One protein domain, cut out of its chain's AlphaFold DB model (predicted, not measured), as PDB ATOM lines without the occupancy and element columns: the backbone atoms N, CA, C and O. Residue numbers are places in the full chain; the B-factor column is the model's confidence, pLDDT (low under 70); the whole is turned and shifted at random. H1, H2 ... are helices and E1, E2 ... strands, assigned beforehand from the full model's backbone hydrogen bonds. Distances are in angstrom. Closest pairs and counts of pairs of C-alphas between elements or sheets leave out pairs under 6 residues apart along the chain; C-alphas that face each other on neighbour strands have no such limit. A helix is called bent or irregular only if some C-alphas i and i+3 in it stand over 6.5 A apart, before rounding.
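What this domain is: This is residues 231 to 350 and 510 to 548 of the 602 residues of an uncharacterized protein of Thiotrichales bacterium (UniProt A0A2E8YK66). A cluster of crossed helices is built round the long helix H2, with H3, H5 and H7 packed on it, and a long thin arm, residues 296 to 326, runs away from this cluster and back, with the short helix H4 near its far end. The arm starts and finishes at a small two-stranded sheet, E1 and E2, and makes the length of the whole; at its tip residues 305 to 313 stick out, and residues 261 to 266 form a smaller loop that sticks out from the cluster. The printed part has 159 residues, with eight named helices and two named strands in the order H1 H2 H3 E1 H4 E2 H5 H6 H7 H8; the sheet, E1 - E2, is antiparallel, and the class is mostly helix. The whole is loose, with a radius of gyration of the C-alphas of 20.8 A, and elongated, spanning 67 by 37 by 35 A.

Where its parts are: The strands are E1, residues 293 to 295, and E2, residues 327 to 329, each 6.4 A from first to last C-alpha. Before E1 comes H3, residues 271 to 288, 24.7 A; after E2 comes H5, residues 331 to 343, 19.2 A. Both helices are irregular: C-alphas 275 and 278 of H3 are 7.0 A apart, and C-alphas 332 and 335 of H5 are 7.4 A apart. H3 has a kink of 28 degrees near residue 278. H2, residues 241 to 260, is the longest helix at 28.6 A, from C-alpha 241 at (107.563, -49.873, 49.365) to C-alpha 260 at (89.537, -56.980, 28.332). H1, residues 231 to 235, spans 5.4 A and begins at (103.108, -65.215, 43.251). H4, residues 312 to 317, spans 9.1 A, and H6, residues 347 to 350, spans 4.9 A. H7, residues 510 to 522, spans 18.5 A, and H8, residues 536 to 546, spans 15.4 A and ends at (88.333, -43.548, 40.371).

How they stand to each other: E1 and E2 are antiparallel neighbours at 139 degrees; N 293 and O 329 are 2.8 A apart and N 327 and O 295 are 3.1 A apart, within hydrogen-bond range. Tight links join H3 to E1 and E2 to H5. H2, the hub, touches H3, H5, H6 and H7. It is only just about perpendicular to H3, at 72 degrees, with the C-alphas of Cys 247 and Phe 277 closest at 4.3 A. With residues 251 to 259 alone it touches residues 338 to 343 of H5, about perpendicular at 74 degrees; the closest C-alphas, those of Ala 255 and Ala 342, are 4.7 A apart. H2 and H7 touch at a shallow tilt of 29 degrees, opposite ways, closest at the C-alphas of Ala 249 and Leu 514, 6.6 A. H2 and H6 only just touch, with 3 pairs of C-alphas within 8 A, the closest those of Leu 260 and Met 350, 7.4 A. H1 touches residues 280 to 285 of H3, closest at the C-alphas of Leu 235 and Ser 281, 4.4 A. H8 touches residues 513 to 517 of H7, about perpendicular at 75 degrees, with the C-alphas of Ala 513 and His 546 closest at 5.3 A. H2 and H8 are apart, and H4 touches no helix. Every O i to N i+4 pair is within hydrogen-bond range in H1, H2, H4, H7 and H8, against 12 of 14 in H3 and 6 of 9 in H5; H6 is too short for such a pair.

The domain as a whole: The two C-alphas farthest apart, those of Gln 310 and Arg 523, are 68.8 A apart. Residues 351 to 509 are not printed, and C-alphas 350 and 510 are 12.2 A apart across this cut. The links E1 to H4 and H7 to H8 are long. The mean pLDDT of the printed part is 85.5; residues 263 to 268 and 308 to 326 are under 70.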
ATOM      1  N   LEU A 231     102.452 -65.964  44.319       95.25
ATOM      2  CA  LEU A 231     103.108 -65.215  43.251       95.25
ATOM      3  C   LEU A 231     102.839 -63.707  43.376       95.25
ATOM      4  O   LEU A 231     103.791 -62.933  43.366       95.25
ATOM      5  N   TRP A 232     101.589 -63.283  43.581       95.56
ATOM      6  CA  TRP A 232     101.214 -61.882  43.813       95.56
ATOM      7  C   TRP A 232     102.037 -61.237  44.932       95.56
ATOM      8  O   TRP A 232     102.598 -60.148  44.767       95.56
ATOM      9  N   HIS A 233     102.151 -61.934  46.061       93.44
ATOM     10  CA  HIS A 233     102.913 -61.447  47.196       93.44
ATOM     11  C   HIS A 233     104.408 -61.349  46.867       93.44
ATOM     12  O   HIS A 233     105.001 -60.281  47.028       93.44
ATOM     13  N   SER A 234     104.996 -62.443  46.377       95.44
ATOM     14  CA  SER A 234     106.453 -62.623  46.331       95.44
ATOM     15  C   SER A 234     107.126 -62.042  45.088       95.44
ATOM     16  O   SER A 234     108.303 -61.691  45.141       95.44
ATOM     17  N   LEU A 235     106.422 -61.962  43.952       96.06
ATOM     18  CA  LEU A 235     106.985 -61.437  42.702       96.06
ATOM     19  C   LEU A 235     107.274 -59.940  42.787       96.06
ATOM     20  O   LEU A 235     108.210 -59.462  42.155       96.06
ATOM     21  N   CYS A 236     106.502 -59.219  43.592       96.06
ATOM     22  CA  CYS A 236     106.637 -57.782  43.793       96.06
ATOM     23  C   CYS A 236     107.174 -57.420  45.182       96.06
ATOM     24  O   CYS A 236     107.051 -56.279  45.618       96.06
ATOM     25  N   ASP A 237     107.738 -58.384  45.907       93.81
ATOM     26  CA  ASP A 237     108.312 -58.153  47.227       93.81
ATOM     27  C   ASP A 237     109.649 -57.396  47.111       93.81
ATOM     28  O   ASP A 237     110.548 -57.800  46.366       93.81
ATOM     29  N   SER A 238     109.757 -56.270  47.822       93.19
ATOM     30  CA  SER A 238     110.899 -55.352  47.797       93.19
ATOM     31  C   SER A 238     110.998 -54.586  49.118       93.19
ATOM     32  O   SER A 238     109.990 -54.305  49.762       93.19
ATOM     33  N   THR A 239     112.219 -54.195  49.494       92.88
ATOM     34  CA  THR A 239     112.447 -53.284  50.634       92.88
ATOM     35  C   THR A 239     112.020 -51.846  50.333       92.88
ATOM     36  O   THR A 239     111.754 -51.079  51.255       92.88
ATOM     37  N   ASP A 240     111.917 -51.489  49.050       95.06
ATOM     38  CA  ASP A 240     111.309 -50.241  48.596       95.06
ATOM     39  C   ASP A 240     109.793 -50.435  48.429       95.06
ATOM     40  O   ASP A 240     109.327 -51.107  47.500       95.06
ATOM     41  N   VAL A 241     109.031 -49.821  49.339       93.50
ATOM     42  CA  VAL A 241     107.563 -49.873  49.365       93.50
ATOM     43  C   VAL A 241     106.959 -49.315  48.077       93.50
ATOM     44  O   VAL A 241     106.021 -49.909  47.547       93.50
ATOM     45  N   LEU A 242     107.500 -48.214  47.542       95.62
ATOM     46  CA  LEU A 242     106.983 -47.604  46.316       95.62
ATOM     47  C   LEU A 242     107.156 -48.561  45.136       95.62
ATOM     48  O   LEU A 242     106.213 -48.790  44.378       95.62
ATOM     49  N   ALA A 243     108.338 -49.165  45.009       95.62
ATOM     50  CA  ALA A 243     108.611 -50.122  43.946       95.62
ATOM     51  C   ALA A 243     107.721 -51.377  44.055       95.62
ATOM     52  O   ALA A 243     107.227 -51.863  43.037       95.62
ATOM     53  N   SER A 244     107.462 -51.867  45.276       95.94
ATOM     54  CA  SER A 244     106.554 -52.999  45.518       95.94
ATOM     55  C   SER A 244     105.112 -52.688  45.097       95.94
ATOM     56  O   SER A 244     104.493 -53.457  44.356       95.94
ATOM     57  N   VAL A 245     104.598 -51.522  45.504       97.31
ATOM     58  CA  VAL A 245     103.246 -51.053  45.162       97.31
ATOM     59  C   VAL A 245     103.098 -50.855  43.651       97.31
ATOM     60  O   VAL A 245     102.136 -51.351  43.065       97.31
ATOM     61  N   ARG A 246     104.070 -50.212  42.989       97.25
ATOM     62  CA  ARG A 246     104.055 -50.015  41.528       97.25
ATOM     63  C   ARG A 246     104.170 -51.325  40.750       97.25
ATOM     64  O   ARG A 246     103.506 -51.484  39.730       97.25
ATOM     65  N   CYS A 247     104.955 -52.286  41.238       97.69
ATOM     66  CA  CYS A 247     105.020 -53.619  40.641       97.69
ATOM     67  C   CYS A 247     103.652 -54.318  40.675       97.69
ATOM     68  O   CYS A 247     103.218 -54.864  39.661       97.69
ATOM     69  N   ARG A 248     102.940 -54.261  41.808       97.81
ATOM     70  CA  ARG A 248     101.593 -54.843  41.943       97.81
ATOM     71  C   ARG A 248     100.544 -54.105  41.116       97.81
ATOM     72  O   ARG A 248      99.692 -54.760  40.520       97.81
ATOM     73  N   ALA A 249     100.642 -52.780  41.006       97.38
ATOM     74  CA  ALA A 249      99.822 -52.004  40.077       97.38
ATOM     75  C   ALA A 249     100.045 -52.456  38.622       97.38
ATOM     76  O   ALA A 249      99.076 -52.693  37.909       97.38
ATOM     77  N   GLY A 250     101.297 -52.693  38.212       96.50
ATOM     78  CA  GLY A 250     101.611 -53.241  36.887       96.50
ATOM     79  C   GLY A 250     101.104 -54.669  36.670       96.50
ATOM     80  O   GLY A 250     100.627 -54.984  35.581       96.50
ATOM     81  N   ALA A 251     101.142 -55.527  37.693       96.88
ATOM     82  CA  ALA A 251     100.550 -56.865  37.625       96.88
ATOM     83  C   ALA A 251      99.025 -56.802  37.416       96.88
ATOM     84  O   ALA A 251      98.487 -57.513  36.566       96.88
ATOM     85  N   LEU A 252      98.342 -55.928  38.165       97.25
ATOM     86  CA  LEU A 252      96.906 -55.691  38.026       97.25
ATOM     87  C   LEU A 252      96.564 -55.116  36.651       97.25
ATOM     88  O   LEU A 252      95.664 -55.626  35.991       97.25
ATOM     89  N   GLU A 253      97.280 -54.085  36.203       95.31
ATOM     90  CA  GLU A 253      97.059 -53.477  34.893       95.31
ATOM     91  C   GLU A 253      97.165 -54.520  33.782       95.31
ATOM     92  O   GLU A 253      96.289 -54.610  32.920       95.31
ATOM     93  N   PHE A 254      98.194 -55.370  33.850       93.44
ATOM     94  CA  PHE A 254      98.385 -56.433  32.877       93.44
ATOM     95  C   PHE A 254      97.243 -57.458  32.930       93.44
ATOM     96  O   PHE A 254      96.730 -57.846  31.882       93.44
ATOM     97  N   ALA A 255      96.783 -57.858  34.118       94.50
ATOM     98  CA  ALA A 255      95.638 -58.758  34.262       94.50
ATOM     99  C   ALA A 255      94.337 -58.163  33.689       94.50
ATOM    100  O   ALA A 255      93.603 -58.851  32.978       94.50
ATOM    101  N   LEU A 256      94.069 -56.878  33.934       93.81
ATOM    102  CA  LEU A 256      92.885 -56.183  33.419       93.81
ATOM    103  C   LEU A 256      92.922 -56.049  31.899       93.81
ATOM    104  O   LEU A 256      91.965 -56.415  31.223       93.81
ATOM    105  N   GLN A 257      94.045 -55.582  31.356       89.25
ATOM    106  CA  GLN A 257      94.246 -55.473  29.912       89.25
ATOM    107  C   GLN A 257      94.185 -56.845  29.246       89.25
ATOM    108  O   GLN A 257      93.597 -56.985  28.179       89.25
ATOM    109  N   HIS A 258      94.744 -57.880  29.876       87.62
ATOM    110  CA  HIS A 258      94.614 -59.248  29.392       87.62
ATOM    111  C   HIS A 258      93.142 -59.675  29.321       87.62
ATOM    112  O   HIS A 258      92.716 -60.185  28.289       87.62
ATOM    113  N   ARG A 259      92.358 -59.438  30.383       88.31
ATOM    114  CA  ARG A 259      90.954 -59.867  30.452       88.31
ATOM    115  C   ARG A 259      90.015 -59.073  29.545       88.31
ATOM    116  O   ARG A 259      89.022 -59.627  29.091       88.31
ATOM    117  N   LEU A 260      90.310 -57.801  29.274       86.94
ATOM    118  CA  LEU A 260      89.537 -56.980  28.332       86.94
ATOM    119  C   LEU A 260      89.753 -57.411  26.872       86.94
ATOM    120  O   LEU A 260      88.884 -57.233  26.020       86.94
ATOM    121  N   ARG A 261      90.913 -57.990  26.558       80.88
ATOM    122  CA  ARG A 261      91.294 -58.297  25.181       80.88
ATOM    123  C   ARG A 261      90.528 -59.473  24.597       80.88
ATOM    124  O   ARG A 261      90.515 -60.574  25.132       80.88
ATOM    125  N   SER A 262      89.991 -59.246  23.402       70.50
ATOM    126  CA  SER A 262      89.262 -60.265  22.642       70.50
ATOM    127  C   SER A 262      90.142 -61.023  21.641       70.50
ATOM    128  O   SER A 262      89.791 -62.125  21.226       70.50
ATOM    129  N   ALA A 263      91.308 -60.473  21.278       61.88
ATOM    130  CA  ALA A 263      92.258 -61.079  20.344       61.88
ATOM    131  C   ALA A 263      93.654 -61.311  20.938       61.88
ATOM    132  O   ALA A 263      94.239 -60.460  21.626       61.88
ATOM    133  N   LYS A 264      94.243 -62.451  20.555       59.62
ATOM    134  CA  LYS A 264      95.680 -62.706  20.691       59.62
ATOM    135  C   LYS A 264      96.439 -61.747  19.766       59.62
ATOM    136  O   LYS A 264      96.056 -61.539  18.624       59.62
ATOM    137  N   GLY A 265      97.502 -61.127  20.268       58.22
ATOM    138  CA  GLY A 265      98.245 -60.100  19.534       58.22
ATOM    139  C   GLY A 265      99.297 -59.409  20.398       58.22
ATOM    140  O   GLY A 265      99.268 -59.523  21.628       58.22
ATOM    141  N   THR A 266     100.232 -58.714  19.760       57.19
ATOM    142  CA  THR A 266     101.231 -57.872  20.427       57.19
ATOM    143  C   THR A 266     100.565 -56.612  20.954       57.19
ATOM    144  O   THR A 266      99.904 -55.908  20.205       57.19
ATOM    145  N   TYR A 267     100.729 -56.357  22.244       66.00
ATOM    146  CA  TYR A 267     100.242 -55.172  22.940       66.00
ATOM    147  C   TYR A 267     101.441 -54.286  23.298       66.00
ATOM    148  O   TYR A 267     102.541 -54.813  23.480       66.00
ATOM    149  N   THR A 268     101.232 -52.972  23.403       69.56
ATOM    150  CA  THR A 268     102.243 -52.025  23.894       69.56
ATOM    151  C   THR A 268     102.062 -51.832  25.402       69.56
ATOM    152  O   THR A 268     101.187 -51.069  25.796       69.56
ATOM    153  N   PRO A 269     102.843 -52.514  26.255       78.94
ATOM    154  CA  PRO A 269     102.727 -52.396  27.707       78.94
ATOM    155  C   PRO A 269     103.046 -50.999  28.247       78.94
ATOM    156  O   PRO A 269     103.931 -50.316  27.735       78.94
ATOM    157  N   SER A 270     102.341 -50.612  29.316       83.56
ATOM    158  CA  SER A 270     102.538 -49.357  30.053       83.56
ATOM    159  C   SER A 270     103.903 -49.294  30.759       83.56
ATOM    160  O   SER A 270     104.636 -50.291  30.856       83.56
ATOM    161  N   GLU A 271     104.237 -48.125  31.314       86.31
ATOM    162  CA  GLU A 271     105.413 -47.959  32.179       86.31
ATOM    163  C   GLU A 271     105.314 -48.813  33.452       86.31
ATOM    164  O   GLU A 271     106.310 -49.405  33.865       86.31
ATOM    165  N   PHE A 272     104.125 -48.975  34.046       89.75
ATOM    166  CA  PHE A 272     103.947 -49.884  35.183       89.75
ATOM    167  C   PHE A 272     104.362 -51.316  34.835       89.75
ATOM    168  O   PHE A 272     105.074 -51.975  35.600       89.75
ATOM    169  N   ILE A 273     103.945 -51.801  33.664       92.06
ATOM    170  CA  ILE A 273     104.227 -53.168  33.232       92.06
ATOM    171  C   ILE A 273     105.710 -53.325  32.880       92.06
ATOM    172  O   ILE A 273     106.373 -54.235  33.384       92.06
ATOM    173  N   THR A 274     106.245 -52.455  32.022       92.88
ATOM    174  CA  THR A 274     107.619 -52.579  31.503       92.88
ATOM    175  C   THR A 274     108.694 -52.121  32.477       92.88
ATOM    176  O   THR A 274     109.757 -52.738  32.533       92.88
ATOM    177  N   GLY A 275     108.430 -51.058  33.234       92.81
ATOM    178  CA  GLY A 275     109.380 -50.431  34.145       92.81
ATOM    179  C   GLY A 275     109.433 -51.090  35.520       92.81
ATOM    180  O   GLY A 275     110.507 -51.146  36.115       92.81
ATOM    181  N   TYR A 276     108.312 -51.632  36.011       95.25
ATOM    182  CA  TYR A 276     108.228 -52.184  37.370       95.25
ATOM    183  C   TYR A 276     107.924 -53.677  37.374       95.25
ATOM    184  O   TYR A 276     108.733 -54.468  37.861       95.25
ATOM    185  N   PHE A 277     106.779 -54.084  36.825       96.19
ATOM    186  CA  PHE A 277     106.293 -55.450  37.001       96.19
ATOM    187  C   PHE A 277     107.176 -56.505  36.323       96.19
ATOM    188  O   PHE A 277     107.645 -57.430  36.986       96.19
ATOM    189  N   VAL A 278     107.435 -56.393  35.016       94.69
ATOM    190  CA  VAL A 278     108.230 -57.378  34.258       94.69
ATOM    191  C   VAL A 278     109.653 -57.565  34.809       94.69
ATOM    192  O   VAL A 278     110.043 -58.719  35.018       94.69
ATOM    193  N   PRO A 279     110.457 -56.506  35.045       95.25
ATOM    194  CA  PRO A 279     111.816 -56.685  35.550       95.25
ATOM    195  C   PRO A 279     111.833 -57.245  36.977       95.25
ATOM    196  O   PRO A 279     112.558 -58.207  37.240       95.25
ATOM    197  N   MET A 280     111.004 -56.705  37.880       96.12
ATOM    198  CA  MET A 280     110.989 -57.129  39.283       96.12
ATOM    199  C   MET A 280     110.477 -58.563  39.436       96.12
ATOM    200  O   MET A 280     111.112 -59.365  40.119       96.12
ATOM    201  N   SER A 281     109.381 -58.919  38.759       95.94
ATOM    202  CA  SER A 281     108.805 -60.266  38.842       95.94
ATOM    203  C   SER A 281     109.775 -61.340  38.355       95.94
ATOM    204  O   SER A 281     109.953 -62.349  39.034       95.94
ATOM    205  N   ARG A 282     110.475 -61.110  37.238       95.25
ATOM    206  CA  ARG A 282     111.499 -62.036  36.738       95.25
ATOM    207  C   ARG A 282     112.633 -62.210  37.743       95.25
ATOM    208  O   ARG A 282     112.954 -63.341  38.100       95.25
ATOM    209  N   GLN A 283     113.198 -61.103  38.224       95.62
ATOM    210  CA  GLN A 283     114.289 -61.125  39.200       95.62
ATOM    211  C   GLN A 283     113.880 -61.876  40.475       95.62
ATOM    212  O   GLN A 283     114.599 -62.758  40.948       95.62
ATOM    213  N   ASN A 284     112.711 -61.545  41.023       96.69
ATOM    214  CA  ASN A 284     112.211 -62.136  42.256       96.69
ATOM    215  C   ASN A 284     111.856 -63.615  42.098       96.69
ATOM    216  O   ASN A 284     112.100 -64.387  43.030       96.69
ATOM    217  N   PHE A 285     111.330 -64.018  40.937       95.81
ATOM    218  CA  PHE A 285     111.052 -65.417  40.637       95.81
ATOM    219  C   PHE A 285     112.345 -66.232  40.551       95.81
ATOM    220  O   PHE A 285     112.470 -67.245  41.232       95.81
ATOM    221  N   GLU A 286     113.335 -65.777  39.779       94.38
ATOM    222  CA  GLU A 286     114.623 -66.472  39.621       94.38
ATOM    223  C   GLU A 286     115.395 -66.587  40.944       94.38
ATOM    224  O   GLU A 286     116.095 -67.578  41.181       94.38
ATOM    225  N   ALA A 287     115.248 -65.594  41.827       95.25
ATOM    226  CA  ALA A 287     115.853 -65.602  43.152       95.25
ATOM    227  C   ALA A 287     115.195 -66.609  44.112       95.25
ATOM    228  O   ALA A 287     115.899 -67.237  44.903       95.25
ATOM    229  N   ARG A 288     113.864 -66.763  44.060       94.69
ATOM    230  CA  ARG A 288     113.094 -67.585  45.016       94.69
ATOM    231  C   ARG A 288     112.863 -69.016  44.532       94.69
ATOM    232  O   ARG A 288     112.929 -69.947  45.330       94.69
ATOM    233  N   TRP A 289     112.629 -69.195  43.237       94.00
ATOM    234  CA  TRP A 289     112.180 -70.448  42.628       94.00
ATOM    235  C   TRP A 289     112.987 -70.786  41.378       94.00
ATOM    236  O   TRP A 289     112.441 -70.995  40.295       94.00
ATOM    237  N   ARG A 290     114.313 -70.864  41.531       90.06
ATOM    238  CA  ARG A 290     115.235 -71.200  40.434       90.06
ATOM    239  C   ARG A 290     114.860 -72.498  39.710       90.06
ATOM    240  O   ARG A 290     114.927 -72.549  38.488       90.06
ATOM    241  N   GLU A 291     114.435 -73.509  40.463       90.00
ATOM    242  CA  GLU A 291     114.030 -74.823  39.938       90.00
ATOM    243  C   GLU A 291     112.519 -74.911  39.632       90.00
ATOM    244  O   GLU A 291     112.015 -75.969  39.263       90.00
ATOM    245  N   GLY A 292     111.790 -73.802  39.782       91.56
ATOM    246  CA  GLY A 292     110.333 -73.741  39.712       91.56
ATOM    247  C   GLY A 292     109.651 -73.783  41.083       91.56
ATOM    248  O   GLY A 292     110.214 -74.232  42.082       91.56
ATOM    249  N   LEU A 293     108.426 -73.263  41.123       90.81
ATOM    250  CA  LEU A 293     107.536 -73.305  42.281       90.81
ATOM    251  C   LEU A 293     106.723 -74.603  42.228       90.81
ATOM    252  O   LEU A 293     106.095 -74.910  41.217       90.81
ATOM    253  N   GLU A 294     106.735 -75.374  43.311       87.12
ATOM    254  CA  GLU A 294     105.965 -76.614  43.391       87.12
ATOM    255  C   GLU A 294     104.460 -76.326  43.480       87.12
ATOM    256  O   GLU A 294     104.007 -75.597  44.358       87.12
ATOM    257  N   VAL A 295     103.690 -76.955  42.595       84.81
ATOM    258  CA  VAL A 295     102.227 -76.924  42.580       84.81
ATOM    259  C   VAL A 295     101.706 -78.311  42.982       84.81
ATOM    260  O   VAL A 295     102.013 -79.305  42.303       84.81
ATOM    261  N   PRO A 296     100.958 -78.416  44.098       76.12
ATOM    262  CA  PRO A 296     100.314 -79.657  44.517       76.12
ATOM    263  C   PRO A 296      99.334 -80.188  43.463       76.12
ATOM    264  O   PRO A 296      98.673 -79.414  42.778       76.12
ATOM    265  N   ASN A 297      99.214 -81.514  43.354       81.25
ATOM    266  CA  ASN A 297      98.235 -82.146  42.472       81.25
ATOM    267  C   ASN A 297      96.948 -82.463  43.261       81.25
ATOM    268  O   ASN A 297      97.039 -83.239  44.218       81.25
ATOM    269  N   PRO A 298      95.783 -81.900  42.885       85.06
ATOM    270  CA  PRO A 298      94.511 -82.171  43.557       85.06
ATOM    271  C   PRO A 298      93.885 -83.536  43.222       85.06
ATOM    272  O   PRO A 298      92.900 -83.928  43.849       85.06
ATOM    273  N   ASP A 299      94.450 -84.266  42.261       83.62
ATOM    274  CA  ASP A 299      93.941 -85.544  41.782       83.62
ATOM    275  C   ASP A 299      94.203 -86.702  42.746       83.62
ATOM    276  O   ASP A 299      95.355 -87.076  43.017       83.62
ATOM    277  N   VAL A 300      93.143 -87.424  43.103       80.88
ATOM    278  CA  VAL A 300      93.254 -88.767  43.684       80.88
ATOM    279  C   VAL A 300      92.990 -89.863  42.636       80.88
ATOM    280  O   VAL A 300      92.300 -89.638  41.636       80.88
ATOM    281  N   PRO A 301      93.539 -91.084  42.807       79.12
ATOM    282  CA  PRO A 301      93.249 -92.201  41.904       79.12
ATOM    283  C   PRO A 301      91.746 -92.478  41.817       79.12
ATOM    284  O   PRO A 301      91.079 -92.465  42.845       79.12
ATOM    285  N   THR A 302      91.211 -92.759  40.626       80.38
ATOM    286  CA  THR A 302      89.783 -93.085  40.442       80.38
ATOM    287  C   THR A 302      89.460 -94.488  40.983       80.38
ATOM    288  O   THR A 302      90.280 -95.394  40.845       80.38
ATOM    289  N   ARG A 303      88.273 -94.686  41.572       79.19
ATOM    290  CA  ARG A 303      87.777 -96.003  42.030       79.19
ATOM    291  C   ARG A 303      86.660 -96.529  41.146       79.19
ATOM    292  O   ARG A 303      85.923 -95.765  40.528       79.19
ATOM    293  N   TYR A 304      86.494 -97.848  41.166       81.19
ATOM    294  CA  TYR A 304      85.438 -98.559  40.452       81.19
ATOM    295  C   TYR A 304      84.650 -99.457  41.415       81.19
ATOM    296  O   TYR A 304      84.826-100.672  41.420       81.19
ATOM    297  N   PRO A 305      83.748 -98.880  42.228       75.38
ATOM    298  CA  PRO A 305      83.158 -99.575  43.373       75.38
ATOM    299  C   PRO A 305      82.192-100.720  43.013       75.38
ATOM    300  O   PRO A 305      81.742-101.444  43.893       75.38
ATOM    301  N   LEU A 306      81.842-100.871  41.732       81.25
ATOM    302  CA  LEU A 306      80.973-101.936  41.213       81.25
ATOM    303  C   LEU A 306      81.716-102.901  40.267       81.25
ATOM    304  O   LEU A 306      81.071-103.644  39.524       81.25
ATOM    305  N   HIS A 307      83.050-102.850  40.217       71.62
ATOM    306  CA  HIS A 307      83.861-103.844  39.517       71.62
ATOM    307  C   HIS A 307      84.286-104.949  40.489       71.62
ATOM    308  O   HIS A 307      84.736-104.656  41.593       71.62
ATOM    309  N   GLU A 308      84.161-106.214  40.076       57.41
ATOM    310  CA  GLU A 308      84.853-107.312  40.756       57.41
ATOM    311  C   GLU A 308      86.364-107.129  40.540       57.41
ATOM    312  O   GLU A 308      86.769-106.904  39.392       57.41
ATOM    313  N   PRO A 309      87.195-107.177  41.600       55.12
ATOM    314  CA  PRO A 309      88.641-107.086  41.442       55.12
ATOM    315  C   PRO A 309      89.109-108.258  40.575       55.12
ATOM    316  O   PRO A 309      88.878-109.419  40.910       55.12
ATOM    317  N   GLN A 310      89.730-107.959  39.432       47.12
ATOM    318  CA  GLN A 310      90.191-108.984  38.493       47.12
ATOM    319  C   GLN A 310      91.590-109.496  38.865       47.12
ATOM    320  O   GLN A 310      92.017-110.532  38.355       47.12
ATOM    321  N   SER A 311      92.307-108.804  39.762       51.28
ATOM    322  CA  SER A 311      93.607-109.235  40.289       51.28
ATOM    323  C   SER A 311      94.007-108.527  41.596       51.28
ATOM    324  O   SER A 311      93.513-107.442  41.901       51.28
ATOM    325  N   ASP A 312      95.004-109.067  42.311       46.53
ATOM    326  CA  ASP A 312      95.635-108.432  43.489       46.53
ATOM    327  C   ASP A 312      96.251-107.046  43.190       46.53
ATOM    328  O   ASP A 312      96.451-106.233  44.095       46.53
ATOM    329  N   ARG A 313      96.521-106.725  41.913       47.19
ATOM    330  CA  ARG A 313      96.969-105.385  41.491       47.19
ATOM    331  C   ARG A 313      95.860-104.334  41.575       47.19
ATOM    332  O   ARG A 313      96.173-103.170  41.819       47.19
ATOM    333  N   ASP A 314      94.597-104.730  41.420       44.28
ATOM    334  CA  ASP A 314      93.453-103.816  41.532       44.28
ATOM    335  C   ASP A 314      93.220-103.398  42.993       44.28
ATOM    336  O   ASP A 314      92.854-102.258  43.262       44.28
ATOM    337  N   VAL A 315      93.534-104.287  43.944       47.44
ATOM    338  CA  VAL A 315      93.495-104.010  45.392       47.44
ATOM    339  C   VAL A 315      94.643-103.081  45.815       47.44
ATOM    340  O   VAL A 315      94.459-102.209  46.662       47.44
ATOM    341  N   ALA A 316      95.822-103.209  45.194       43.62
ATOM    342  CA  ALA A 316      96.965-102.330  45.460       43.62
ATOM    343  C   ALA A 316      96.743-100.886  44.964       43.62
ATOM    344  O   ALA A 316      97.146 -99.945  45.646       43.62
ATOM    345  N   LEU A 317      96.048-100.697  43.833       47.22
ATOM    346  CA  LEU A 317      95.624 -99.381  43.322       47.22
ATOM    347  C   LEU A 317      94.644 -98.658  44.258       47.22
ATOM    348  O   LEU A 317      94.579 -97.428  44.251       47.22
ATOM    349  N   ASP A 318      93.917 -99.407  45.090       44.75
ATOM    350  CA  ASP A 318      92.944 -98.868  46.042       44.75
ATOM    351  C   ASP A 318      93.592 -98.271  47.312       44.75
ATOM    352  O   ASP A 318      92.955 -97.502  48.045       44.75
ATOM    353  N   LEU A 319      94.879 -98.592  47.534       44.88
ATOM    354  CA  LEU A 319      95.715 -98.172  48.666       44.88
ATOM    355  C   LEU A 319      96.756 -97.094  48.320       44.88
ATOM    356  O   LEU A 319      97.519 -96.677  49.197       44.88
ATOM    357  N   GLU A 320      96.825 -96.614  47.079       46.59
ATOM    358  CA  GLU A 320      97.878 -95.669  46.711       46.59
ATOM    359  C   GLU A 320      97.576 -94.246  47.202       46.59
ATOM    360  O   GLU A 320      96.658 -93.566  46.740       46.59
ATOM    361  N   GLN A 321      98.412 -93.803  48.147       49.06
ATOM    362  CA  GLN A 321      98.570 -92.413  48.572       49.06
ATOM    363  C   GLN A 321      98.554 -91.468  47.356       49.06
ATOM    364  O   GLN A 321      99.105 -91.841  46.313       49.06
ATOM    365  N   PRO A 322      97.983 -90.251  47.467       49.94
ATOM    366  CA  PRO A 322      98.015 -89.262  46.390       49.94
ATOM    367  C   PRO A 322      99.448 -89.134  45.866       49.94
ATOM    368  O   PRO A 322     100.371 -88.729  46.578       49.94
ATOM    369  N   ARG A 323      99.678 -89.597  44.629       48.72
ATOM    370  CA  ARG A 323     101.018 -89.578  44.045       48.72
ATOM    371  C   ARG A 323     101.423 -88.117  43.899       48.72
ATOM    372  O   ARG A 323     100.765 -87.366  43.186       48.72
ATOM    373  N   ARG A 324     102.553 -87.757  44.519       50.50
ATOM    374  CA  ARG A 324     103.260 -86.467  44.423       50.50
ATOM    375  C   ARG A 324     103.738 -86.165  42.997       50.50
ATOM    376  O   ARG A 324     104.933 -85.977  42.772       50.50
ATOM    377  N   ARG A 325     102.863 -86.133  41.992       50.97
ATOM    378  CA  ARG A 325     103.241 -85.529  40.714       50.97
ATOM    379  C   ARG A 325     103.111 -84.024  40.884       50.97
ATOM    380  O   ARG A 325     102.105 -83.446  40.503       50.97
ATOM    381  N   LYS A 326     104.111 -83.433  41.538       64.00
ATOM    382  CA  LYS A 326     104.238 -81.986  41.678       64.00
ATOM    383  C   LYS A 326     104.401 -81.417  40.274       64.00
ATOM    384  O   LYS A 326     105.333 -81.804  39.566       64.00
ATOM    385  N   MET A 327     103.471 -80.576  39.846       75.75
ATOM    386  CA  MET A 327     103.723 -79.733  38.685       75.75
ATOM    387  C   MET A 327     104.701 -78.645  39.133       75.75
ATOM    388  O   MET A 327     104.645 -78.193  40.274       75.75
ATOM    389  N   LEU A 328     105.647 -78.274  38.275       87.56
ATOM    390  CA  LEU A 328     106.541 -77.152  38.540       87.56
ATOM    391  C   LEU A 328     106.032 -75.963  37.743       87.56
ATOM    392  O   LEU A 328     105.987 -76.024  36.518       87.56
ATOM    393  N   PHE A 329     105.650 -74.904  38.444       90.12
ATOM    394  CA  PHE A 329     105.390 -73.608  37.844       90.12
ATOM    395  C   PHE A 329     106.733 -72.934  37.559       90.12
ATOM    396  O   PHE A 329     107.572 -72.797  38.451       90.12
ATOM    397  N   THR A 330     106.954 -72.517  36.320       92.31
ATOM    398  CA  THR A 330     108.199 -71.907  35.839       92.31
ATOM    399  C   THR A 330     107.927 -70.546  35.199       92.31
ATOM    400  O   THR A 330     106.783 -70.157  34.987       92.31
ATOM    401  N   LEU A 331     108.978 -69.825  34.797       88.75
ATOM    402  CA  LEU A 331     108.822 -68.581  34.028       88.75
ATOM    403  C   LEU A 331     108.053 -68.761  32.706       88.75
ATOM    404  O   LEU A 331     107.514 -67.790  32.183       88.75
ATOM    405  N   LYS A 332     107.988 -69.979  32.150       90.25
ATOM    406  CA  LYS A 332     107.180 -70.258  30.948       90.25
ATOM    407  C   LYS A 332     105.682 -70.224  31.240       90.25
ATOM    408  O   LYS A 332     104.903 -69.937  30.339       90.25
ATOM    409  N   ASP A 333     105.310 -70.474  32.490       90.44
ATOM    410  CA  ASP A 333     103.932 -70.517  32.977       90.44
ATOM    411  C   ASP A 333     103.465 -69.148  33.489       90.44
ATOM    412  O   ASP A 333     102.327 -68.993  33.922       90.44
ATOM    413  N   PHE A 334     104.318 -68.122  33.408       88.75
ATOM    414  CA  PHE A 334     103.999 -66.760  33.828       88.75
ATOM    415  C   PHE A 334     102.730 -66.170  33.181       88.75
ATOM    416  O   PHE A 334     101.993 -65.482  33.887       88.75
ATOM    417  N   PRO A 335     102.392 -66.452  31.903       89.81
ATOM    418  CA  PRO A 335     101.086 -66.078  31.359       89.81
ATOM    419  C   PRO A 335      99.917 -66.615  32.197       89.81
ATOM    420  O   PRO A 335      99.000 -65.862  32.496       89.81
ATOM    421  N   SER A 336     100.000 -67.852  32.698       90.38
ATOM    422  CA  SER A 336      98.966 -68.455  33.549       90.38
ATOM    423  C   SER A 336      98.786 -67.735  34.891       90.38
ATOM    424  O   SER A 336      97.724 -67.848  35.497       90.38
ATOM    425  N   PHE A 337      99.798 -67.008  35.384       94.25
ATOM    426  CA  PHE A 337      99.648 -66.136  36.556       94.25
ATOM    427  C   PHE A 337      98.806 -64.900  36.232       94.25
ATOM    428  O   PHE A 337      97.917 -64.554  37.006       94.25
ATOM    429  N   ILE A 338      99.036 -64.275  35.073       94.06
ATOM    430  CA  ILE A 338      98.214 -63.154  34.598       94.06
ATOM    431  C   ILE A 338      96.777 -63.617  34.345       94.06
ATOM    432  O   ILE A 338      95.847 -62.961  34.811       94.06
ATOM    433  N   ASP A 339      96.597 -64.783  33.717       91.94
ATOM    434  CA  ASP A 339      95.284 -65.408  33.523       91.94
ATOM    435  C   ASP A 339      94.590 -65.672  34.870       91.94
ATOM    436  O   ASP A 339      93.391 -65.440  35.012       91.94
ATOM    437  N   GLY A 340      95.339 -66.115  35.885       92.56
ATOM    438  CA  GLY A 340      94.839 -66.382  37.234       92.56
ATOM    439  C   GLY A 340      94.399 -65.136  38.007       92.56
ATOM    440  O   GLY A 340      93.335 -65.130  38.636       92.56
ATOM    441  N   LEU A 341      95.189 -64.059  37.939       94.81
ATOM    442  CA  LEU A 341      94.810 -62.758  38.500       94.81
ATOM    443  C   LEU A 341      93.575 -62.202  37.794       94.81
ATOM    444  O   LEU A 341      92.623 -61.783  38.451       94.81
ATOM    445  N   ALA A 342      93.566 -62.265  36.462       93.38
ATOM    446  CA  ALA A 342      92.427 -61.880  35.648       93.38
ATOM    447  C   ALA A 342      91.179 -62.671  36.053       93.38
ATOM    448  O   ALA A 342      90.143 -62.067  36.315       93.38
ATOM    449  N   ALA A 343      91.276 -64.002  36.161       90.88
ATOM    450  CA  ALA A 343      90.199 -64.907  36.568       90.88
ATOM    451  C   ALA A 343      89.665 -64.624  37.981       90.88
ATOM    452  O   ALA A 343      88.497 -64.884  38.259       90.88
ATOM    453  N   SER A 344      90.491 -64.044  38.856       92.00
ATOM    454  CA  SER A 344      90.105 -63.677  40.220       92.00
ATOM    455  C   SER A 344      89.210 -62.434  40.297       92.00
ATOM    456  O   SER A 344      88.710 -62.123  41.376       92.00
ATOM    457  N   ILE A 345      88.962 -61.764  39.169       92.25
ATOM    458  CA  ILE A 345      88.057 -60.620  39.057       92.25
ATOM    459  C   ILE A 345      86.709 -61.074  38.468       92.25
ATOM    460  O   ILE A 345      86.698 -61.692  37.407       92.25
ATOM    461  N   PRO A 346      85.560 -60.755  39.081       90.62
ATOM    462  CA  PRO A 346      84.257 -61.120  38.528       90.62
ATOM    463  C   PRO A 346      83.946 -60.506  37.152       90.62
ATOM    464  O   PRO A 346      84.152 -59.309  36.928       90.62
ATOM    465  N   ALA A 347      83.327 -61.286  36.259       88.25
ATOM    466  CA  ALA A 347      82.893 -60.845  34.928       88.25
ATOM    467  C   ALA A 347      81.991 -59.599  34.951       88.25
ATOM    468  O   ALA A 347      82.102 -58.736  34.079       88.25
ATOM    469  N   LEU A 348      81.116 -59.460  35.952       88.31
ATOM    470  CA  LEU A 348      80.260 -58.278  36.085       88.31
ATOM    471  C   LEU A 348      81.071 -56.989  36.311       88.31
ATOM    472  O   LEU A 348      80.769 -55.976  35.687       88.31
ATOM    473  N   GLN A 349      82.122 -57.023  37.141       90.62
ATOM    474  CA  GLN A 349      83.000 -55.861  37.342       90.62
ATOM    475  C   GLN A 349      83.854 -55.578  36.103       90.62
ATOM    476  O   GLN A 349      84.091 -54.418  35.777       90.62
ATOM    477  N   MET A 350      84.270 -56.620  35.378       90.88
ATOM    478  CA  MET A 350      84.998 -56.447  34.118       90.88
ATOM    479  C   MET A 350      84.157 -55.785  33.031       90.88
ATOM    480  O   MET A 350      84.669 -54.926  32.322       90.88
ATOM    481  N   LEU A 510      92.483 -45.969  32.556       92.19
ATOM    482  CA  LEU A 510      92.791 -47.083  33.454       92.19
ATOM    483  C   LEU A 510      94.126 -46.855  34.178       92.19
ATOM    484  O   LEU A 510      94.169 -46.956  35.402       92.19
ATOM    485  N   SER A 511      95.194 -46.505  33.459       91.56
ATOM    486  CA  SER A 511      96.511 -46.238  34.047       91.56
ATOM    487  C   SER A 511      96.460 -45.046  35.013       91.56
ATOM    488  O   SER A 511      97.021 -45.119  36.101       91.56
ATOM    489  N   ALA A 512      95.720 -43.981  34.684       93.19
ATOM    490  CA  ALA A 512      95.515 -42.836  35.574       93.19
ATOM    491  C   ALA A 512      94.721 -43.209  36.839       93.19
ATOM    492  O   ALA A 512      95.054 -42.768  37.939       93.19
ATOM    493  N   ALA A 513      93.688 -44.048  36.711       96.31
ATOM    494  CA  ALA A 513      92.949 -44.559  37.863       96.31
ATOM    495  C   ALA A 513      93.820 -45.457  38.759       96.31
ATOM    496  O   ALA A 513      93.680 -45.425  39.982       96.31
ATOM    497  N   LEU A 514      94.748 -46.219  38.173       96.69
ATOM    498  CA  LEU A 514      95.732 -47.007  38.913       96.69
ATOM    499  C   LEU A 514      96.772 -46.136  39.625       96.69
ATOM    500  O   LEU A 514      97.098 -46.435  40.768       96.69
ATOM    501  N   GLU A 515      97.249 -45.050  39.012       97.25
ATOM    502  CA  GLU A 515      98.117 -44.081  39.702       97.25
ATOM    503  C   GLU A 515      97.412 -43.474  40.921       97.25
ATOM    504  O   GLU A 515      97.985 -43.438  42.008       97.25
ATOM    505  N   ASN A 516      96.130 -43.108  40.802       97.69
ATOM    506  CA  ASN A 516      95.364 -42.639  41.960       97.69
ATOM    507  C   ASN A 516      95.292 -43.705  43.068       97.69
ATOM    508  O   ASN A 516      95.463 -43.382  44.241       97.69
ATOM    509  N   LEU A 517      95.088 -44.979  42.709       97.12
ATOM    510  CA  LEU A 517      95.084 -46.095  43.663       97.12
ATOM    511  C   LEU A 517      96.455 -46.276  44.347       97.12
ATOM    512  O   LEU A 517      96.527 -46.562  45.543       97.12
ATOM    513  N   VAL A 518      97.552 -46.089  43.610       97.75
ATOM    514  CA  VAL A 518      98.918 -46.079  44.157       97.75
ATOM    515  C   VAL A 518      99.100 -44.909  45.131       97.75
ATOM    516  O   VAL A 518      99.575 -45.111  46.248       97.75
ATOM    517  N   ASP A 519      98.673 -43.703  44.772       97.88
ATOM    518  CA  ASP A 519      98.793 -42.518  45.627       97.88
ATOM    519  C   ASP A 519      97.951 -42.618  46.909       97.88
ATOM    520  O   ASP A 519      98.350 -42.136  47.973       97.88
ATOM    521  N   GLU A 520      96.764 -43.222  46.842       97.62
ATOM    522  CA  GLU A 520      95.924 -43.507  48.013       97.62
ATOM    523  C   GLU A 520      96.566 -44.538  48.946       97.62
ATOM    524  O   GLU A 520      96.618 -44.321  50.162       97.62
ATOM    525  N   GLN A 521      97.124 -45.612  48.380       96.44
ATOM    526  CA  GLN A 521      97.897 -46.616  49.109       96.44
ATOM    527  C   GLN A 521      99.075 -45.981  49.861       96.44
ATOM    528  O   GLN A 521      99.275 -46.243  51.047       96.44
ATOM    529  N   LEU A 522      99.859 -45.133  49.190       96.56
ATOM    530  CA  LEU A 522     101.033 -44.482  49.782       96.56
ATOM    531  C   LEU A 522     100.657 -43.475  50.878       96.56
ATOM    532  O   LEU A 522     101.436 -43.243  51.800       96.56
ATOM    533  N   ARG A 523      99.444 -42.913  50.816       97.31
ATOM    534  CA  ARG A 523      98.858 -42.073  51.872       97.31
ATOM    535  C   ARG A 523      98.200 -42.878  53.001       97.31
ATOM    536  O   ARG A 523      97.666 -42.271  53.926       97.31
ATOM    537  N   GLY A 524      98.223 -44.210  52.938       96.44
ATOM    538  CA  GLY A 524      97.653 -45.093  53.957       96.44
ATOM    539  C   GLY A 524      96.124 -45.121  53.980       96.44
ATOM    540  O   GLY A 524      95.538 -45.436  55.011       96.44
ATOM    541  N   GLN A 525      95.462 -44.774  52.873       96.75
ATOM    542  CA  GLN A 525      93.994 -44.777  52.792       96.75
ATOM    543  C   GLN A 525      93.408 -46.183  52.597       96.75
ATOM    544  O   GLN A 525      92.214 -46.400  52.799       96.75
ATOM    545  N   HIS A 526      94.245 -47.129  52.180       94.50
ATOM    546  CA  HIS A 526      93.968 -48.557  52.103       94.50
ATOM    547  C   HIS A 526      95.291 -49.326  52.021       94.50
ATOM    548  O   HIS A 526      96.358 -48.728  51.897       94.50
ATOM    549  N   ASP A 527      95.208 -50.653  52.032       94.25
ATOM    550  CA  ASP A 527      96.349 -51.564  51.971       94.25
ATOM    551  C   ASP A 527      96.303 -52.533  50.769       94.25
ATOM    552  O   ASP A 527      97.115 -53.447  50.692       94.25
ATOM    553  N   LEU A 528      95.382 -52.357  49.815       94.44
ATOM    554  CA  LEU A 528      95.154 -53.277  48.685       94.44
ATOM    555  C   LEU A 528      96.410 -53.665  47.892       94.44
ATOM    556  O   LEU A 528      96.596 -54.840  47.590       94.44
ATOM    557  N   LEU A 529      97.287 -52.704  47.585       96.56
ATOM    558  CA  LEU A 529      98.514 -52.962  46.820       96.56
ATOM    559  C   LEU A 529      99.705 -53.328  47.719       96.56
ATOM    560  O   LEU A 529     100.733 -53.778  47.226       96.56
ATOM    561  N   SER A 530      99.604 -53.167  49.040       93.44
ATOM    562  CA  SER A 530     100.608 -53.690  49.981       93.44
ATOM    563  C   SER A 530     100.244 -55.057  50.551       93.44
ATOM    564  O   SER A 530     101.114 -55.734  51.098       93.44
ATOM    565  N   SER A 531      98.971 -55.440  50.460       91.25
ATOM    566  CA  SER A 531      98.429 -56.634  51.089       91.25
ATOM    567  C   SER A 531      99.066 -57.893  50.498       91.25
ATOM    568  O   SER A 531      99.262 -57.974  49.277       91.25
ATOM    569  N   PRO A 532      99.377 -58.901  51.333       87.38
ATOM    570  CA  PRO A 532      99.804 -60.203  50.836       87.38
ATOM    571  C   PRO A 532      98.703 -60.906  50.030       87.38
ATOM    572  O   PRO A 532      99.021 -61.777  49.225       87.38
ATOM    573  N   ALA A 533      97.436 -60.521  50.218       92.06
ATOM    574  CA  ALA A 533      96.300 -61.054  49.488       92.06
ATOM    575  C   ALA A 533      95.852 -60.109  48.363       92.06
ATOM    576  O   ALA A 533      95.541 -58.938  48.586       92.06
ATOM    577  N   PHE A 534      95.762 -60.643  47.149       94.56
ATOM    578  CA  PHE A 534      95.040 -60.040  46.040       94.56
ATOM    579  C   PHE A 534      93.535 -60.146  46.308       94.56
ATOM    580  O   PHE A 534      92.963 -61.234  46.213       94.56
ATOM    581  N   ARG A 535      92.925 -59.001  46.636       92.12
ATOM    582  CA  ARG A 535      91.483 -58.824  46.858       92.12
ATOM    583  C   ARG A 535      90.841 -58.216  45.615       92.12
ATOM    584  O   ARG A 535      90.668 -57.000  45.530       92.12
ATOM    585  N   GLY A 536      90.564 -59.052  44.616       92.00
ATOM    586  CA  GLY A 536      90.156 -58.609  43.281       92.00
ATOM    587  C   GLY A 536      88.864 -57.792  43.304       92.00
ATOM    588  O   GLY A 536      88.785 -56.744  42.665       92.00
ATOM    589  N   THR A 537      87.885 -58.226  44.099       89.69
ATOM    590  CA  THR A 537      86.574 -57.569  44.223       89.69
ATOM    591  C   THR A 537      86.669 -56.153  44.803       89.69
ATOM    592  O   THR A 537      86.123 -55.206  44.228       89.69
ATOM    593  N   GLU A 538      87.405 -55.990  45.906       91.19
ATOM    594  CA  GLU A 538      87.630 -54.707  46.588       91.19
ATOM    595  C   GLU A 538      88.495 -53.762  45.745       91.19
ATOM    596  O   GLU A 538      88.221 -52.563  45.641       91.19
ATOM    597  N   MET A 539      89.511 -54.309  45.076       93.56
ATOM    598  CA  MET A 539      90.390 -53.536  44.207       93.56
ATOM    599  C   MET A 539      89.656 -52.985  42.987       93.56
ATOM    600  O   MET A 539      89.806 -51.806  42.661       93.56
ATOM    601  N   MET A 540      88.793 -53.791  42.367       94.25
ATOM    602  CA  MET A 540      87.922 -53.321  41.294       94.25
ATOM    603  C   MET A 540      86.933 -52.262  41.765       94.25
ATOM    604  O   MET A 540      86.703 -51.299  41.040       94.25
ATOM    605  N   ALA A 541      86.370 -52.389  42.969       92.62
ATOM    606  CA  ALA A 541      85.454 -51.381  43.500       92.62
ATOM    607  C   ALA A 541      86.126 -50.000  43.610       92.62
ATOM    608  O   ALA A 541      85.552 -49.001  43.170       92.62
ATOM    609  N   LYS A 542      87.368 -49.934  44.117       94.31
ATOM    610  CA  LYS A 542      88.134 -48.676  44.159       94.31
ATOM    611  C   LYS A 542      88.536 -48.175  42.777       94.31
ATOM    612  O   LYS A 542      88.441 -46.981  42.509       94.31
ATOM    613  N   LEU A 543      88.957 -49.070  41.887       95.88
ATOM    614  CA  LEU A 543      89.328 -48.690  40.526       95.88
ATOM    615  C   LEU A 543      88.140 -48.077  39.767       95.88
ATOM    616  O   LEU A 543      88.258 -47.010  39.166       95.88
ATOM    617  N   LEU A 544      86.972 -48.719  39.844       95.44
ATOM    618  CA  LEU A 544      85.728 -48.229  39.252       95.44
ATOM    619  C   LEU A 544      85.291 -46.895  39.869       95.44
ATOM    620  O   LEU A 544      84.829 -46.015  39.142       95.44
ATOM    621  N   HIS A 545      85.502 -46.701  41.176       95.19
ATOM    622  CA  HIS A 545      85.272 -45.413  41.830       95.19
ATOM    623  C   HIS A 545      86.124 -44.290  41.213       95.19
ATOM    624  O   HIS A 545      85.581 -43.245  40.850       95.19
ATOM    625  N   HIS A 546      87.428 -44.518  41.011       96.12
ATOM    626  CA  HIS A 546      88.333 -43.548  40.371       96.12
ATOM    627  C   HIS A 546      87.947 -43.230  38.926       96.12
ATOM    628  O   HIS A 546      88.051 -42.085  38.484       96.12
ATOM    629  N   LEU A 547      87.411 -44.216  38.209       95.69
ATOM    630  CA  LEU A 547      86.864 -44.029  36.865       95.69
ATOM    631  C   LEU A 547      85.486 -43.346  36.859       95.69
ATOM    632  O   LEU A 547      84.966 -43.030  35.785       95.69
ATOM    633  N   ARG A 548      84.887 -43.079  38.029       95.25
ATOM    634  CA  ARG A 548      83.506 -42.586  38.194       95.25
ATOM    635  C   ARG A 548      82.473 -43.516  37.545       95.25
ATOM    636  O   ARG A 548      81.502 -43.052  36.951       95.25
TER     637      ARG A 548